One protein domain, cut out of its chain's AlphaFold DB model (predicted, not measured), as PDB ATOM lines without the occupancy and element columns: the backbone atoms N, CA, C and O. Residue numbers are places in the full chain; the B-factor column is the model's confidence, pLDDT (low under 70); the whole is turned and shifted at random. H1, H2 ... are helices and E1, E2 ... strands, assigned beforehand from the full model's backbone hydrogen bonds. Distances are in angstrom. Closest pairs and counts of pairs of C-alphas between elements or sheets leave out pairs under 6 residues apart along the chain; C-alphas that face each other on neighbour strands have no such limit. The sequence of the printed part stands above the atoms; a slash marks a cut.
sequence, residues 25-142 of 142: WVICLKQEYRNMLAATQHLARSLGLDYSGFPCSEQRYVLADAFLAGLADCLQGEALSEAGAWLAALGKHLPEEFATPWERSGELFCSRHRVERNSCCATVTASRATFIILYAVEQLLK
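Overview. This is residues 25 to 142 of the 142 residues of an uncharacterized protein of Haemonchus placei (UniProt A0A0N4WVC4). Three nearly aligned helices form a packed group, with the long H5 alongside a helical hairpin of H2 and H3. To one side, a tiny sheet of E1 and E2 joins this group to H1, which runs away from it and from which residues 48 to 60 lead back, while H4 and the loop of residues 105 to 121 lie by the first part of H5. Along the 118 printed residues come E1, H1, E2, H2, H3, H4 and H5: five named helices and two named strands, mostly helix, the strands parallel in the order E1, E2. The whole is only just compact, close to loose, with a radius of gyration of the C-alphas of 15.9 A, and flat, spanning 45 by 42 by 19 A.

Arrangement. Start at E1, residues 26 to 28, and look for its parallel neighbour E2, residues 61 to 63, at 33 degrees; N 28 and O 62 are 2.9 A apart, within hydrogen-bond range, as are N 62 and O 26, at 2.9 A. Between them in the chain comes H1, residues 33 to 47, which touches no helix; E1, H1 and E2 make a strand-helix-strand unit, two parallel strands joined through a helix, with a right-handed crossover. Next, H2, residues 64 to 75, and H3, residues 83 to 89, form a helical hairpin: they touch at Asp 65 and Gly 84, whose C-alphas, the closest, are 5.6 A apart, and run opposite ways at a shallow tilt of 6 degrees, H2 touching with residues 64 to 65 alone. H5, residues 122 to 140, touches H3 with residues 129 to 136 alone, opposite ways at a shallow tilt of 16 degrees; the closest C-alphas are those of Leu 87 and Ala 129, 6.2 A. With residues 133 to 140 alone H5 touches H2, the same way at a shallow tilt of 21 degrees; the closest C-alphas are those of Ala 72 and Leu 140, 6.6 A. H4, residues 101 to 104, is close to H5 but not clearly touching, the closest C-alphas being those of Glu 103 and Arg 128, 7.1 A. In H1, H2, H3 and H5 every O i to N i+4 pair is within hydrogen-bond range; H4 is too short for one.

Along the chain. Find C-alpha 26 at (399.345, 8.416, 31.521), where E1 begins. H1 starts at C-alpha 33, (400.963, 5.729, 40.656), and runs 21.1 A; H2 runs 16.5 A and H3 10.0 A. H5 runs 26.9 A to C-alpha 140 at (385.837, 25.280, 34.868).

Size, cuts and confidence. The C-alphas farthest apart, those of Gly 48 and Lys 142, are 47.2 A apart. The printed part has no cut; the links H1 to E2, H3 to H4 and H4 to H5 are long. Look with care at residues 93 to 104, whose pLDDT is under 70.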
ATOM      1  N   TRP A  25     401.055  11.220  27.863       89.25
ATOM      2  CA  TRP A  25     401.120  10.936  29.293       89.25
ATOM      3  C   TRP A  25     400.030   9.959  29.728       89.25
ATOM      4  O   TRP A  25     398.946   9.896  29.148       89.25
ATOM      5  N   VAL A  26     400.320   9.219  30.792       92.38
ATOM      6  CA  VAL A  26     399.345   8.416  31.521       92.38
ATOM      7  C   VAL A  26     398.823   9.253  32.681       92.38
ATOM      8  O   VAL A  26     399.555   9.530  33.631       92.38
ATOM      9  N   ILE A  27     397.548   9.640  32.621       93.56
ATOM     10  CA  ILE A  27     396.877  10.245  33.773       93.56
ATOM     11  C   ILE A  27     396.583   9.130  34.777       93.56
ATOM     12  O   ILE A  27     395.956   8.126  34.435       93.56
ATOM     13  N   CYS A  28     397.065   9.279  36.006       95.06
ATOM     14  CA  CYS A  28     397.016   8.232  37.017       95.06
ATOM     15  C   CYS A  28     396.481   8.757  38.349       95.06
ATOM     16  O   CYS A  28     396.746   9.891  38.746       95.06
ATOM     17  N   LEU A  29     395.742   7.917  39.070       95.19
ATOM     18  CA  LEU A  29     395.348   8.221  40.440       95.19
ATOM     19  C   LEU A  29     396.585   8.204  41.344       95.19
ATOM     20  O   LEU A  29     397.415   7.298  41.259       95.19
ATOM     21  N   LYS A  30     396.687   9.179  42.250       94.69
ATOM     22  CA  LYS A  30     397.833   9.335  43.157       94.69
ATOM     23  C   LYS A  30     398.149   8.064  43.948       94.69
ATOM     24  O   LYS A  30     399.315   7.702  44.085       94.69
ATOM     25  N   GLN A  31     397.120   7.373  44.437       93.31
ATOM     26  CA  GLN A  31     397.258   6.123  45.185       93.31
ATOM     27  C   GLN A  31     397.727   4.936  44.323       93.31
ATOM     28  O   GLN A  31     398.335   4.014  44.858       93.31
ATOM     29  N   GLU A  32     397.518   4.982  43.004       93.50
ATOM     30  CA  GLU A  32     397.875   3.900  42.076       93.50
ATOM     31  C   GLU A  32     399.217   4.115  41.368       93.50
ATOM     32  O   GLU A  32     399.780   3.168  40.819       93.50
ATOM     33  N   TYR A  33     399.762   5.335  41.401       95.38
ATOM     34  CA  TYR A  33     400.963   5.729  40.656       95.38
ATOM     35  C   TYR A  33     402.125   4.730  40.780       95.38
ATOM     36  O   TYR A  33     402.651   4.255  39.772       95.38
ATOM     37  N   ARG A  34     402.501   4.361  42.012       96.31
ATOM     38  CA  ARG A  34     403.638   3.454  42.252       96.31
ATOM     39  C   ARG A  34     403.392   2.055  41.688       96.31
ATOM     40  O   ARG A  34     404.295   1.477  41.087       96.31
ATOM     41  N   ASN A  35     402.179   1.532  41.860       94.88
ATOM     42  CA  ASN A  35     401.803   0.216  41.350       94.88
ATOM     43  C   ASN A  35     401.781   0.216  39.821       94.88
ATOM     44  O   ASN A  35     402.295  -0.712  39.202       94.88
ATOM     45  N   MET A  36     401.249   1.277  39.213       95.38
ATOM     46  CA  MET A  36     401.205   1.435  37.763       95.38
ATOM     47  C   MET A  36     402.601   1.513  37.148       95.38
ATOM     48  O   MET A  36     402.859   0.807  36.176       95.38
ATOM     49  N   LEU A  37     403.507   2.309  37.721       96.00
ATOM     50  CA  LEU A  37     404.890   2.407  37.249       96.00
ATOM     51  C   LEU A  37     405.628   1.065  37.371       96.00
ATOM     52  O   LEU A  37     406.290   0.620  36.435       96.00
ATOM     53  N   ALA A  38     405.490   0.383  38.511       96.75
ATOM     54  CA  ALA A  38     406.102  -0.927  38.706       96.75
ATOM     55  C   ALA A  38     405.541  -1.972  37.724       96.75
ATOM     56  O   ALA A  38     406.300  -2.770  37.166       96.75
ATOM     57  N   ALA A  39     404.227  -1.953  37.479       95.31
ATOM     58  CA  ALA A  39     403.559  -2.864  36.558       95.31
ATOM     59  C   ALA A  39     404.005  -2.649  35.106       95.31
ATOM     60  O   ALA A  39     404.303  -3.626  34.420       95.31
ATOM     61  N   THR A  40     404.115  -1.403  34.632       94.44
ATOM     62  CA  THR A  40     404.584  -1.122  33.265       94.44
ATOM     63  C   THR A  40     406.060  -1.455  33.095       94.44
ATOM     64  O   THR A  40     406.431  -2.065  32.097       94.44
ATOM     65  N   GLN A  41     406.910  -1.161  34.080       94.75
ATOM     66  CA  GLN A  41     408.312  -1.591  34.066       94.75
ATOM     67  C   GLN A  41     408.451  -3.116  34.036       94.75
ATOM     68  O   GLN A  41     409.284  -3.652  33.304       94.75
ATOM     69  N   HIS A  42     407.646  -3.829  34.828       95.62
ATOM     70  CA  HIS A  42     407.631  -5.286  34.803       95.62
ATOM     71  C   HIS A  42     407.175  -5.810  33.439       95.62
ATOM     72  O   HIS A  42     407.871  -6.629  32.849       95.62
ATOM     73  N   LEU A  43     406.060  -5.302  32.911       94.75
ATOM     74  CA  LEU A  43     405.521  -5.702  31.614       94.75
ATOM     75  C   LEU A  43     406.522  -5.467  30.474       94.75
ATOM     76  O   LEU A  43     406.710  -6.351  29.643       94.75
ATOM     77  N   ALA A  44     407.207  -4.320  30.470       93.44
ATOM     78  CA  ALA A  44     408.237  -4.009  29.483       93.44
ATOM     79  C   ALA A  44     409.380  -5.021  29.508       93.44
ATOM     80  O   ALA A  44     409.744  -5.558  28.467       93.44
ATOM     81  N   ARG A  45     409.901  -5.340  30.701       93.69
ATOM     82  CA  ARG A  45     410.951  -6.356  30.858       93.69
ATOM     83  C   ARG A  45     410.478  -7.735  30.411       93.69
ATOM     84  O   ARG A  45     411.196  -8.410  29.685       93.69
ATOM     85  N   SER A  46     409.275  -8.136  30.817       94.75
ATOM     86  CA  SER A  46     408.720  -9.460  30.519       94.75
ATOM     87  C   SER A  46     408.453  -9.675  29.028       94.75
ATOM     88  O   SER A  46     408.566 -10.797  28.546       94.75
ATOM     89  N   LEU A  47     408.119  -8.610  28.297       93.88
ATOM     90  CA  LEU A  47     407.884  -8.652  26.852       93.88
ATOM     91  C   LEU A  47     409.112  -8.250  26.018       93.88
ATOM     92  O   LEU A  47     409.025  -8.255  24.794       93.88
ATOM     93  N   GLY A  48     410.232  -7.889  26.652       91.69
ATOM     94  CA  GLY A  48     411.423  -7.404  25.953       91.69
ATOM     95  C   GLY A  48     411.190  -6.103  25.178       91.69
ATOM     96  O   GLY A  48     411.788  -5.910  24.126       91.69
ATOM     97  N   LEU A  49     410.303  -5.226  25.666       86.56
ATOM     98  CA  LEU A  49     410.042  -3.930  25.036       86.56
ATOM     99  C   LEU A  49     411.253  -3.016  25.246       86.56
ATOM    100  O   LEU A  49     411.540  -2.604  26.369       86.56
ATOM    101  N   ASP A  50     411.944  -2.691  24.160       75.38
ATOM    102  CA  ASP A  50     413.145  -1.852  24.139       75.38
ATOM    103  C   ASP A  50     412.880  -0.424  23.632       75.38
ATOM    104  O   ASP A  50     413.744   0.450  23.724       75.38
ATOM    105  N   TYR A  51     411.673  -0.153  23.130       79.44
ATOM    106  CA  TYR A  51     411.317   1.167  22.629       79.44
ATOM    107  C   TYR A  51     411.067   2.161  23.773       79.44
ATOM    108  O   TYR A  51     410.305   1.921  24.712       79.44
ATOM    109  N   SER A  52     411.647   3.355  23.643       73.38
ATOM    110  CA  SER A  52     411.569   4.454  24.621       73.38
ATOM    111  C   SER A  52     410.166   5.061  24.806       73.38
ATOM    112  O   SER A  52     409.966   5.963  25.624       73.38
ATOM    113  N   GLY A  53     409.188   4.604  24.022       80.25
ATOM    114  CA  GLY A  53     407.815   5.102  24.019       80.25
ATOM    115  C   GLY A  53     406.920   4.481  25.091       80.25
ATOM    116  O   GLY A  53     405.893   5.077  25.425       80.25
ATOM    117  N   PHE A  54     407.293   3.338  25.668       88.31
ATOM    118  CA  PHE A  54     406.495   2.700  26.715       88.31
ATOM    119  C   PHE A  54     406.631   3.462  28.050       88.31
ATOM    120  O   PHE A  54     407.722   3.948  28.361       88.31
ATOM    121  N   PRO A  55     405.556   3.635  28.847       90.62
ATOM    122  CA  PRO A  55     405.567   4.504  30.026       90.62
ATOM    123  C   PRO A  55     406.254   3.830  31.228       90.62
ATOM    124  O   PRO A  55     405.613   3.452  32.202       90.62
ATOM    125  N   CYS A  56     407.574   3.658  31.154       91.81
ATOM    126  CA  CYS A  56     408.395   3.041  32.205       91.81
ATOM    127  C   CYS A  56     409.086   4.041  33.139       91.81
ATOM    128  O   CYS A  56     409.825   3.624  34.033       91.81
ATOM    129  N   SER A  57     408.893   5.339  32.921       90.88
ATOM    130  CA  SER A  57     409.583   6.405  33.642       90.88
ATOM    131  C   SER A  57     408.603   7.419  34.223       90.88
ATOM    132  O   SER A  57     407.491   7.583  33.722       90.88
ATOM    133  N   GLU A  58     409.014   8.095  35.296       91.56
ATOM    134  CA  GLU A  58     408.139   8.957  36.102       91.56
ATOM    135  C   GLU A  58     407.538  10.106  35.289       91.56
ATOM    136  O   GLU A  58     406.342  10.365  35.372       91.56
ATOM    137  N   GLN A  59     408.332  10.720  34.407       88.81
ATOM    138  CA  GLN A  59     407.907  11.824  33.541       88.81
ATOM    139  C   GLN A  59     406.780  11.460  32.560       88.81
ATOM    140  O   GLN A  59     406.220  12.334  31.902       88.81
ATOM    141  N   ARG A  60     406.448  10.170  32.425       89.62
ATOM    142  CA  ARG A  60     405.344   9.690  31.583       89.62
ATOM    143  C   ARG A  60     404.006   9.671  32.308       89.62
ATOM    144  O   ARG A  60     402.997   9.394  31.664       89.62
ATOM    145  N   TYR A  61     403.984   9.975  33.601       93.31
ATOM    146  CA  TYR A  61     402.783   9.976  34.419       93.31
ATOM    147  C   TYR A  61     402.437  11.388  34.875       93.31
ATOM    148  O   TYR A  61     403.299  12.151  35.300       93.31
ATOM    149  N   VAL A  62     401.147  11.703  34.833       93.81
ATOM    150  CA  VAL A  62     400.583  12.914  35.428       93.81
ATOM    151  C   VAL A  62     399.543  12.470  36.444       93.81
ATOM    152  O   VAL A  62     398.696  11.626  36.147       93.81
ATOM    153  N   LEU A  63     399.612  12.996  37.663       95.25
ATOM    154  CA  LEU A  63     398.610  12.673  38.673       95.25
ATOM    155  C   LEU A  63     397.286  13.361  38.323       95.25
ATOM    156  O   LEU A  63     397.285  14.506  37.884       95.25
ATOM    157  N   ALA A  64     396.163  12.669  38.494       94.81
ATOM    158  CA  ALA A  64     394.849  13.177  38.094       94.81
ATOM    159  C   ALA A  64     394.456  14.486  38.811       94.81
ATOM    160  O   ALA A  64     393.846  15.358  38.200       94.81
ATOM    161  N   ASP A  65     394.837  14.647  40.079       92.56
ATOM    162  CA  ASP A  65     394.659  15.885  40.847       92.56
ATOM    163  C   ASP A  65     395.539  17.022  40.305       92.56
ATOM    164  O   ASP A  65     395.048  18.122  40.060       92.56
ATOM    165  N   ALA A  66     396.816  16.740  40.039       92.69
ATOM    166  CA  ALA A  66     397.735  17.699  39.426       92.69
ATOM    167  C   ALA A  66     397.294  18.111  38.010       92.69
ATOM    168  O   ALA A  66     397.437  19.271  37.634       92.69
ATOM    169  N   PHE A  67     396.725  17.181  37.238       93.19
ATOM    170  CA  PHE A  67     396.159  17.454  35.918       93.19
ATOM    171  C   PHE A  67     395.008  18.463  35.997       93.19
ATOM    172  O   PHE A  67     394.992  19.432  35.243       93.19
ATOM    173  N   LEU A  68     394.072  18.270  36.931       92.50
ATOM    174  CA  LEU A  68     392.954  19.195  37.129       92.50
ATOM    175  C   LEU A  68     393.412  20.573  37.612       92.50
ATOM    176  O   LEU A  68     392.920  21.576  37.103       92.50
ATOM    177  N   ALA A  69     394.370  20.625  38.541       90.94
ATOM    178  CA  ALA A  69     394.954  21.886  38.994       90.94
ATOM    179  C   ALA A  69     395.619  22.642  37.831       90.94
ATOM    180  O   ALA A  69     395.316  23.808  37.601       90.94
ATOM    181  N   GLY A  70     396.441  21.953  37.032       90.62
ATOM    182  CA  GLY A  70     397.087  22.553  35.865       90.62
ATOM    183  C   GLY A  70     396.094  23.046  34.808       90.62
ATOM    184  O   GLY A  70     396.320  24.091  34.200       90.62
ATOM    185  N   LEU A  71     394.976  22.340  34.602       89.88
ATOM    186  CA  LEU A  71     393.905  22.811  33.721       89.88
ATOM    187  C   LEU A  71     393.206  24.058  34.264       89.88
ATOM    188  O   LEU A  71     392.964  24.980  33.489       89.88
ATOM    189  N   ALA A  72     392.898  24.103  35.561       91.25
ATOM    190  CA  ALA A  72     392.297  25.280  36.185       91.25
ATOM    191  C   ALA A  72     393.201  26.513  36.030       91.25
ATOM    192  O   ALA A  72     392.730  27.559  35.584       91.25
ATOM    193  N   ASP A  73     394.506  26.353  36.274       89.81
ATOM    194  CA  ASP A  73     395.505  27.409  36.089       89.81
ATOM    195  C   ASP A  73     395.558  27.895  34.629       89.81
ATOM    196  O   ASP A  73     395.567  29.098  34.366       89.81
ATOM    197  N   CYS A  74     395.551  26.970  33.660       88.56
ATOM    198  CA  CYS A  74     395.583  27.305  32.232       88.56
ATOM    199  C   CYS A  74     394.314  28.029  31.762       88.56
ATOM    200  O   CYS A  74     394.390  28.917  30.914       88.56
ATOM    201  N   LEU A  75     393.155  27.634  32.289       88.56
ATOM    202  CA  LEU A  75     391.855  28.210  31.946       88.56
ATOM    203  C   LEU A  75     391.515  29.453  32.780       88.56
ATOM    204  O   LEU A  75     390.499  30.087  32.512       88.56
ATOM    205  N   GLN A  76     392.358  29.815  33.756       87.88
ATOM    206  CA  GLN A  76     392.103  30.887  34.728       87.88
ATOM    207  C   GLN A  76     390.761  30.711  35.464       87.88
ATOM    208  O   GLN A  76     390.086  31.689  35.787       87.88
ATOM    209  N   GLY A  77     390.367  29.457  35.704       86.38
ATOM    210  CA  GLY A  77     389.125  29.088  36.380       86.38
ATOM    211  C   GLY A  77     389.347  28.679  37.837       86.38
ATOM    212  O   GLY A  77     390.474  28.447  38.275       86.38
ATOM    213  N   GLU A  78     388.260  28.549  38.595       86.56
ATOM    214  CA  GLU A  78     388.309  28.046  39.970       86.56
ATOM    215  C   GLU A  78     388.226  26.513  39.988       86.56
ATOM    216  O   GLU A  78     387.251  25.915  39.533       86.56
ATOM    217  N   ALA A  79     389.264  25.858  40.508       83.75
ATOM    218  CA  ALA A  79     389.304  24.403  40.591       83.75
ATOM    219  C   ALA A  79     388.182  23.851  41.487       83.75
ATOM    220  O   ALA A  79     387.988  24.305  42.614       83.75
ATOM    221  N   LEU A  80     387.503  22.798  41.022       88.12
ATOM    222  CA  LEU A  80     386.493  22.094  41.813       88.12
ATOM    223  C   LEU A  80     387.137  21.427  43.040       88.12
ATOM    224  O   LEU A  80     387.832  20.413  42.918       88.12
ATOM    225  N   SER A  81     386.880  21.986  44.222       86.12
ATOM    226  CA  SER A  81     387.563  21.628  45.473       86.12
ATOM    227  C   SER A  81     387.385  20.157  45.885       86.12
ATOM    228  O   SER A  81     388.280  19.538  46.463       86.12
ATOM    229  N   GLU A  82     386.250  19.562  45.527       89.25
ATOM    230  CA  GLU A  82     385.842  18.211  45.897       89.25
ATOM    231  C   GLU A  82     386.447  17.134  44.987       89.25
ATOM    232  O   GLU A  82     386.535  15.967  45.382       89.25
ATOM    233  N   ALA A  83     386.905  17.505  43.785       89.75
ATOM    234  CA  ALA A  83     387.365  16.553  42.776       89.75
ATOM    235  C   ALA A  83     388.522  15.679  43.287       89.75
ATOM    236  O   ALA A  83     388.538  14.466  43.064       89.75
ATOM    237  N   GLY A  84     389.459  16.269  44.035       90.25
ATOM    238  CA  GLY A  84     390.575  15.537  44.637       90.25
ATOM    239  C   GLY A  84     390.118  14.474  45.641       90.25
ATOM    240  O   GLY A  84     390.629  13.351  45.633       90.25
ATOM    241  N   ALA A  85     389.118  14.789  46.470       88.94
ATOM    242  CA  ALA A  85     388.560  13.846  47.436       88.94
ATOM    243  C   ALA A  85     387.838  12.685  46.736       88.94
ATOM    244  O   ALA A  85     388.016  11.528  47.125       88.94
ATOM    245  N   TRP A  86     387.087  12.969  45.667       90.06
ATOM    246  CA  TRP A  86     386.430  11.934  44.866       90.06
ATOM    247  C   TRP A  86     387.443  11.002  44.194       90.06
ATOM    248  O   TRP A  86     387.324   9.784  44.310       90.06
ATOM    249  N   LEU A  87     388.492  11.547  43.566       91.69
ATOM    250  CA  LEU A  87     389.563  10.752  42.953       91.69
ATOM    251  C   LEU A  87     390.291   9.867  43.981       91.69
ATOM    252  O   LEU A  87     390.611   8.711  43.697       91.69
ATOM    253  N   ALA A  88     390.516  10.376  45.194       90.12
ATOM    254  CA  ALA A  88     391.159   9.633  46.279       90.12
ATOM    255  C   ALA A  88     390.280   8.516  46.879       90.12
ATOM    256  O   ALA A  88     390.796   7.626  47.571       90.12
ATOM    257  N   ALA A  89     388.965   8.563  46.657       86.75
ATOM    258  CA  ALA A  89     388.017   7.545  47.102       86.75
ATOM    259  C   ALA A  89     387.924   6.352  46.131       86.75
ATOM    260  O   ALA A  89     387.549   5.253  46.542       86.75
ATOM    261  N   LEU A  90     388.306   6.539  44.863       87.56
ATOM    262  CA  LEU A  90     388.258   5.488  43.848       87.56
ATOM    263  C   LEU A  90     389.212   4.323  44.155       87.56
ATOM    264  O   LEU A  90     390.298   4.508  44.708       87.56
ATOM    265  N   GLY A  91     388.802   3.114  43.758       80.38
ATOM    266  CA  GLY A  91     389.558   1.874  43.974       80.38
ATOM    267  C   GLY A  91     389.465   1.313  45.398       80.38
ATOM    268  O   GLY A  91     390.013   0.249  45.671       80.38
ATOM    269  N   LYS A  92     388.761   1.998  46.306       78.19
ATOM    270  CA  LYS A  92     388.486   1.527  47.670       78.19
ATOM    271  C   LYS A  92     387.108   0.888  47.747       78.19
ATOM    272  O   LYS A  92     386.214   1.206  46.960       78.19
ATOM    273  N   HIS A  93     386.913  -0.004  48.712       68.44
ATOM    274  CA  HIS A  93     385.577  -0.485  49.050       68.44
ATOM    275  C   HIS A  93     384.770   0.680  49.637       68.44
ATOM    276  O   HIS A  93     385.077   1.152  50.731       68.44
ATOM    277  N   LEU A  94     383.770   1.168  48.905       58.94
ATOM    278  CA  LEU A  94     382.857   2.202  49.392       58.94
ATOM    279  C   LEU A  94     381.633   1.527  50.025       58.94
ATOM    280  O   LEU A  94     381.161   0.526  49.481       58.94
ATOM    281  N   PRO A  95     381.109   2.024  51.158       59.94
ATOM    282  CA  PRO A  95     379.828   1.550  51.674       59.94
ATOM    283  C   PRO A  95     378.721   1.801  50.636       59.94
ATOM    284  O   PRO A  95     378.754   2.821  49.945       59.94
ATOM    285  N   GLU A  96     377.739   0.899  50.525       57.12
ATOM    286  CA  GLU A  96     376.689   0.950  49.484       57.12
ATOM    287  C   GLU A  96     375.928   2.290  49.438       57.12
ATOM    288  O   GLU A  96     375.483   2.737  48.379       57.12
ATOM    289  N   GLU A  97     375.836   2.962  50.584       53.34
ATOM    290  CA  GLU A  97     375.137   4.232  50.779       53.34
ATOM    291  C   GLU A  97     375.867   5.435  50.148       53.34
ATOM    292  O   GLU A  97     375.237   6.448  49.855       53.34
ATOM    293  N   PHE A  98     377.170   5.311  49.871       51.91
ATOM    294  CA  PHE A  98     378.027   6.399  49.381       51.91
ATOM    295  C   PHE A  98     378.315   6.344  47.879       51.91
ATOM    296  O   PHE A  98     378.930   7.267  47.349       51.91
ATOM    297  N   ALA A  99     377.856   5.300  47.182       55.84
ATOM    298  CA  ALA A  99     378.016   5.222  45.738       55.84
ATOM    299  C   ALA A  99     377.071   6.221  45.057       55.84
ATOM    300  O   ALA A  99     375.847   6.034  45.094       55.84
ATOM    301  N   THR A 100     377.612   7.264  44.427       51.91
ATOM    302  CA  THR A 100     376.808   8.202  43.627       51.91
ATOM    303  C   THR A 100     376.122   7.453  42.466       51.91
ATOM    304  O   THR A 100     376.563   6.368  42.075       51.91
ATOM    305  N   PRO A 101     375.009   7.945  41.890       51.22
ATOM    306  CA  PRO A 101     374.233   7.183  40.901       51.22
ATOM    307  C   PRO A 101     375.043   6.666  39.696       51.22
ATOM    308  O   PRO A 101     374.786   5.560  39.220       51.22
ATOM    309  N   TRP A 102     376.064   7.407  39.245       55.38
ATOM    310  CA  TRP A 102     376.968   6.983  38.163       55.38
ATOM    311  C   TRP A 102     377.961   5.889  38.585       55.38
ATOM    312  O   TRP A 102     378.453   5.140  37.742       55.38
ATOM    313  N   GLU A 103     378.214   5.726  39.883       56.25
ATOM    314  CA  GLU A 103     379.013   4.626  40.418       56.25
ATOM    315  C   GLU A 103     378.254   3.295  40.429       56.25
ATOM    316  O   GLU A 103     378.867   2.230  40.383       56.25
ATOM    317  N   ARG A 104     376.920   3.317  40.430       61.44
ATOM    318  CA  ARG A 104     376.098   2.102  40.553       61.44
ATOM    319  C   ARG A 104     375.904   1.346  39.238       61.44
ATOM    320  O   ARG A 104     375.353   0.244  39.251       61.44
ATOM    321  N   SER A 105     376.348   1.908  38.112       70.88
ATOM    322  CA  SER A 105     376.219   1.246  36.814       70.88
ATOM    323  C   SER A 105     377.144   0.031  36.725       70.88
ATOM    324  O   SER A 105     378.366   0.155  36.633       70.88
ATOM    325  N   GLY A 106     376.544  -1.163  36.704       73.06
ATOM    326  CA  GLY A 106     377.255  -2.426  36.488       73.06
ATOM    327  C   GLY A 106     377.942  -2.521  35.117       73.06
ATOM    328  O   GLY A 106     378.826  -3.352  34.942       73.06
ATOM    329  N   GLU A 107     377.569  -1.666  34.161       83.12
ATOM    330  CA  GLU A 107     378.125  -1.658  32.800       83.12
ATOM    331  C   GLU A 107     379.590  -1.203  32.745       83.12
ATOM    332  O   GLU A 107     380.301  -1.534  31.803       83.12
ATOM    333  N   LEU A 108     380.060  -0.463  33.752       84.75
ATOM    334  CA  LEU A 108     381.433   0.057  33.787       84.75
ATOM    335  C   LEU A 108     382.452  -0.960  34.317       84.75
ATOM    336  O   LEU A 108     383.660  -0.749  34.227       84.75
ATOM    337  N   PHE A 109     381.984  -2.052  34.918       87.56
ATOM    338  CA  PHE A 109     382.854  -3.092  35.448       87.56
ATOM    339  C   PHE A 109     383.311  -4.023  34.325       87.56
ATOM    340  O   PHE A 109     382.580  -4.286  33.370       87.56
ATOM    341  N   CYS A 110     384.500  -4.611  34.470       89.88
ATOM    342  CA  CYS A 110     384.869  -5.736  33.618       89.88
ATOM    343  C   CYS A 110     383.944  -6.938  33.879       89.88
ATOM    344  O   CYS A 110     383.354  -7.061  34.957       89.88
ATOM    345  N   SER A 111     383.865  -7.863  32.918       90.56
ATOM    346  CA  SER A 111     382.976  -9.035  32.979       90.56
ATOM    347  C   SER A 111     383.082  -9.820  34.292       90.56
ATOM    348  O   SER A 111     382.067 -10.234  34.842       90.56
ATOM    349  N   ARG A 112     384.299  -9.963  34.832       88.94
ATOM    350  CA  ARG A 112     384.559 -10.646  36.107       88.94
ATOM    351  C   ARG A 112     384.020  -9.877  37.314       88.94
ATOM    352  O   ARG A 112     383.320 -10.448  38.139       88.94
ATOM    353  N   HIS A 113     384.363  -8.597  37.444       87.19
ATOM    354  CA  HIS A 113     384.044  -7.821  38.649       87.19
ATOM    355  C   HIS A 113     382.626  -7.239  38.648       87.19
ATOM    356  O   HIS A 113     382.172  -6.755  39.682       87.19
ATOM    357  N   ARG A 114     381.912  -7.309  37.518       85.69
ATOM    358  CA  ARG A 114     380.518  -6.869  37.387       85.69
ATOM    359  C   ARG A 114     379.561  -7.631  38.302       85.69
ATOM    360  O   ARG A 114     378.621  -7.027  38.809       85.69
ATOM    361  N   VAL A 115     379.797  -8.929  38.506       82.62
ATOM    362  CA  VAL A 115     378.907  -9.816  39.278       82.62
ATOM    363  C   VAL A 115     378.815  -9.369  40.738       82.62
ATOM    364  O   VAL A 115     377.720  -9.204  41.262       82.62
ATOM    365  N   GLU A 116     379.962  -9.102  41.359       79.25
ATOM    366  CA  GLU A 116     380.069  -8.696  42.770       79.25
ATOM    367  C   GLU A 116     380.151  -7.173  42.947       79.25
ATOM    368  O   GLU A 116     380.280  -6.685  44.064       79.25
ATOM    369  N   ARG A 117     380.126  -6.410  41.843       76.56
ATOM    370  CA  ARG A 117     380.349  -4.952  41.818       76.56
ATOM    371  C   ARG A 117     381.596  -4.531  42.604       76.56
ATOM    372  O   ARG A 117     381.609  -3.509  43.288       76.56
ATOM    373  N   ASN A 118     382.664  -5.314  42.473       77.19
ATOM    374  CA  ASN A 118     383.902  -5.099  43.207       77.19
ATOM    375  C   ASN A 118     384.587  -3.798  42.751       77.19
ATOM    376  O   ASN A 118     385.026  -3.679  41.601       77.19
ATOM    377  N   SER A 119     384.690  -2.830  43.660       73.75
ATOM    378  CA  SER A 119     385.229  -1.493  43.395       73.75
ATOM    379  C   SER A 119     386.734  -1.460  43.115       73.75
ATOM    380  O   SER A 119     387.232  -0.448  42.631       73.75
ATOM    381  N   CYS A 120     387.453  -2.564  43.331       80.25
ATOM    382  CA  CYS A 120     388.858  -2.716  42.947       80.25
ATOM    383  C   CYS A 120     389.038  -2.997  41.442       80.25
ATOM    384  O   CYS A 120     390.154  -3.214  40.969       80.25
ATOM    385  N   CYS A 121     387.956  -3.037  40.659       87.19
ATOM    386  CA  CYS A 121     388.041  -3.219  39.218       87.19
ATOM    387  C   CYS A 121     388.693  -2.002  38.536       87.19
ATOM    388  O   CYS A 121     388.127  -0.915  38.488       87.19
ATOM    389  N   ALA A 122     389.858  -2.208  37.916       89.81
ATOM    390  CA  ALA A 122     390.575  -1.143  37.211       89.81
ATOM    391  C   ALA A 122     389.728  -0.445  36.127       89.81
ATOM    392  O   ALA A 122     389.842   0.767  35.961       89.81
ATOM    393  N   THR A 123     388.852  -1.178  35.424       90.38
ATOM    394  CA  THR A 123     387.957  -0.609  34.401       90.38
ATOM    395  C   THR A 123     387.013   0.427  35.002       90.38
ATOM    396  O   THR A 123     387.007   1.565  34.545       90.38
ATOM    397  N   VAL A 124     386.278   0.077  36.064       87.56
ATOM    398  CA  VAL A 124     385.332   1.018  36.678       87.56
ATOM    399  C   VAL A 124     386.066   2.181  37.347       87.56
ATOM    400  O   VAL A 124     385.619   3.319  37.237       87.56
ATOM    401  N   THR A 125     387.220   1.922  37.975       89.69
ATOM    402  CA  THR A 125     388.072   2.960  38.572       89.69
ATOM    403  C   THR A 125     388.519   3.975  37.521       89.69
ATOM    404  O   THR A 125     388.345   5.176  37.725       89.69
ATOM    405  N   ALA A 126     389.026   3.519  36.372       92.06
ATOM    406  CA  ALA A 126     389.437   4.400  35.283       92.06
ATOM    407  C   ALA A 126     388.246   5.162  34.681       92.06
ATOM    408  O   ALA A 126     388.324   6.376  34.512       92.06
ATOM    409  N   SER A 127     387.121   4.490  34.411       90.19
ATOM    410  CA  SER A 127     385.920   5.140  33.869       90.19
ATOM    411  C   SER A 127     385.384   6.238  34.790       90.19
ATOM    412  O   SER A 127     385.084   7.337  34.328       90.19
ATOM    413  N   ARG A 128     385.299   5.974  36.099       88.56
ATOM    414  CA  ARG A 128     384.841   6.964  37.083       88.56
ATOM    415  C   ARG A 128     385.810   8.132  37.218       88.56
ATOM    416  O   ARG A 128     385.355   9.269  37.297       88.56
ATOM    417  N   ALA A 129     387.119   7.875  37.193       92.19
ATOM    418  CA  ALA A 129     388.121   8.939  37.177       92.19
ATOM    419  C   ALA A 129     387.926   9.863  35.965       92.19
ATOM    420  O   ALA A 129     387.911  11.081  36.126       92.19
ATOM    421  N   THR A 130     387.678   9.300  34.777       92.19
ATOM    422  CA  THR A 130     387.375  10.078  33.567       92.19
ATOM    423  C   THR A 130     386.124  10.939  33.733       92.19
ATOM    424  O   THR A 130     386.149  12.107  33.362       92.19
ATOM    425  N   PHE A 131     385.042  10.415  34.316       91.06
ATOM    426  CA  PHE A 131     383.831  11.210  34.553       91.06
ATOM    427  C   PHE A 131     384.054  12.355  35.539       91.06
ATOM    428  O   PHE A 131     383.582  13.459  35.283       91.06
ATOM    429  N   ILE A 132     384.802  12.122  36.622       91.25
ATOM    430  CA  ILE A 132     385.173  13.185  37.566       91.25
ATOM    431  C   ILE A 132     385.981  14.268  36.850       91.25
ATOM    432  O   ILE A 132     385.685  15.448  37.011       91.25
ATOM    433  N   ILE A 133     386.962  13.872  36.033       92.88
ATOM    434  CA  ILE A 133     387.783  14.817  35.271       92.88
ATOM    435  C   ILE A 133     386.914  15.638  34.314       92.88
ATOM    436  O   ILE A 133     386.998  16.861  34.320       92.88
ATOM    437  N   LEU A 134     386.052  14.990  33.525       92.06
ATOM    438  CA  LEU A 134     385.169  15.678  32.581       92.06
ATOM    439  C   LEU A 134     384.218  16.648  33.285       92.06
ATOM    440  O   LEU A 134     384.049  17.769  32.818       92.06
ATOM    441  N   TYR A 135     383.633  16.244  34.412       91.50
ATOM    442  CA  TYR A 135     382.739  17.098  35.189       91.50
ATOM    443  C   TYR A 135     383.465  18.301  35.803       91.50
ATOM    444  O   TYR A 135     382.945  19.416  35.770       91.50
ATOM    445  N   ALA A 136     384.675  18.097  36.333       91.31
ATOM    446  CA  ALA A 136     385.500  19.179  36.861       91.31
ATOM    447  C   ALA A 136     385.880  20.178  35.756       91.31
ATOM    448  O   ALA A 136     385.771  21.382  35.960       91.31
ATOM    449  N   VAL A 137     386.249  19.687  34.568       90.12
ATOM    450  CA  VAL A 137     386.517  20.537  33.398       90.12
ATOM    451  C   VAL A 137     385.261  21.277  32.943       90.12
ATOM    452  O   VAL A 137     385.335  22.459  32.641       90.12
ATOM    453  N   GLU A 138     384.098  20.627  32.934       91.31
ATOM    454  CA  GLU A 138     382.827  21.290  32.623       91.31
ATOM    455  C   GLU A 138     382.530  22.440  33.600       91.31
ATOM    456  O   GLU A 138     382.054  23.485  33.165       91.31
ATOM    457  N   GLN A 139     382.830  22.283  34.897       90.31
ATOM    458  CA  GLN A 139     382.639  23.364  35.873       90.31
ATOM    459  C   GLN A 139     383.622  24.521  35.660       90.31
ATOM    460  O   GLN A 139     383.242  25.662  35.881       90.31
ATOM    461  N   LEU A 140     384.843  24.246  35.191       86.25
ATOM    462  CA  LEU A 140     385.837  25.280  34.868       86.25
ATOM    463  C   LEU A 140     385.453  26.149  33.664       86.25
ATOM    464  O   LEU A 140     386.000  27.233  33.497       86.25
ATOM    465  N   LEU A 141     384.569  25.656  32.795       83.62
ATOM    466  CA  LEU A 141     384.151  26.343  31.570       83.62
ATOM    467  C   LEU A 141     382.865  27.171  31.741       83.62
ATOM    468  O   LEU A 141     382.401  27.756  30.759       83.62
ATOM    469  N   LYS A 142     382.268  27.180  32.936       77.56
ATOM    470  CA  LYS A 142     381.068  27.960  33.271       77.56
ATOM    471  C   LYS A 142     381.450  29.290  33.901       77.56
ATOM    472  O   LYS A 142     380.761  30.279  33.571       77.56
TER     473      LYS A 142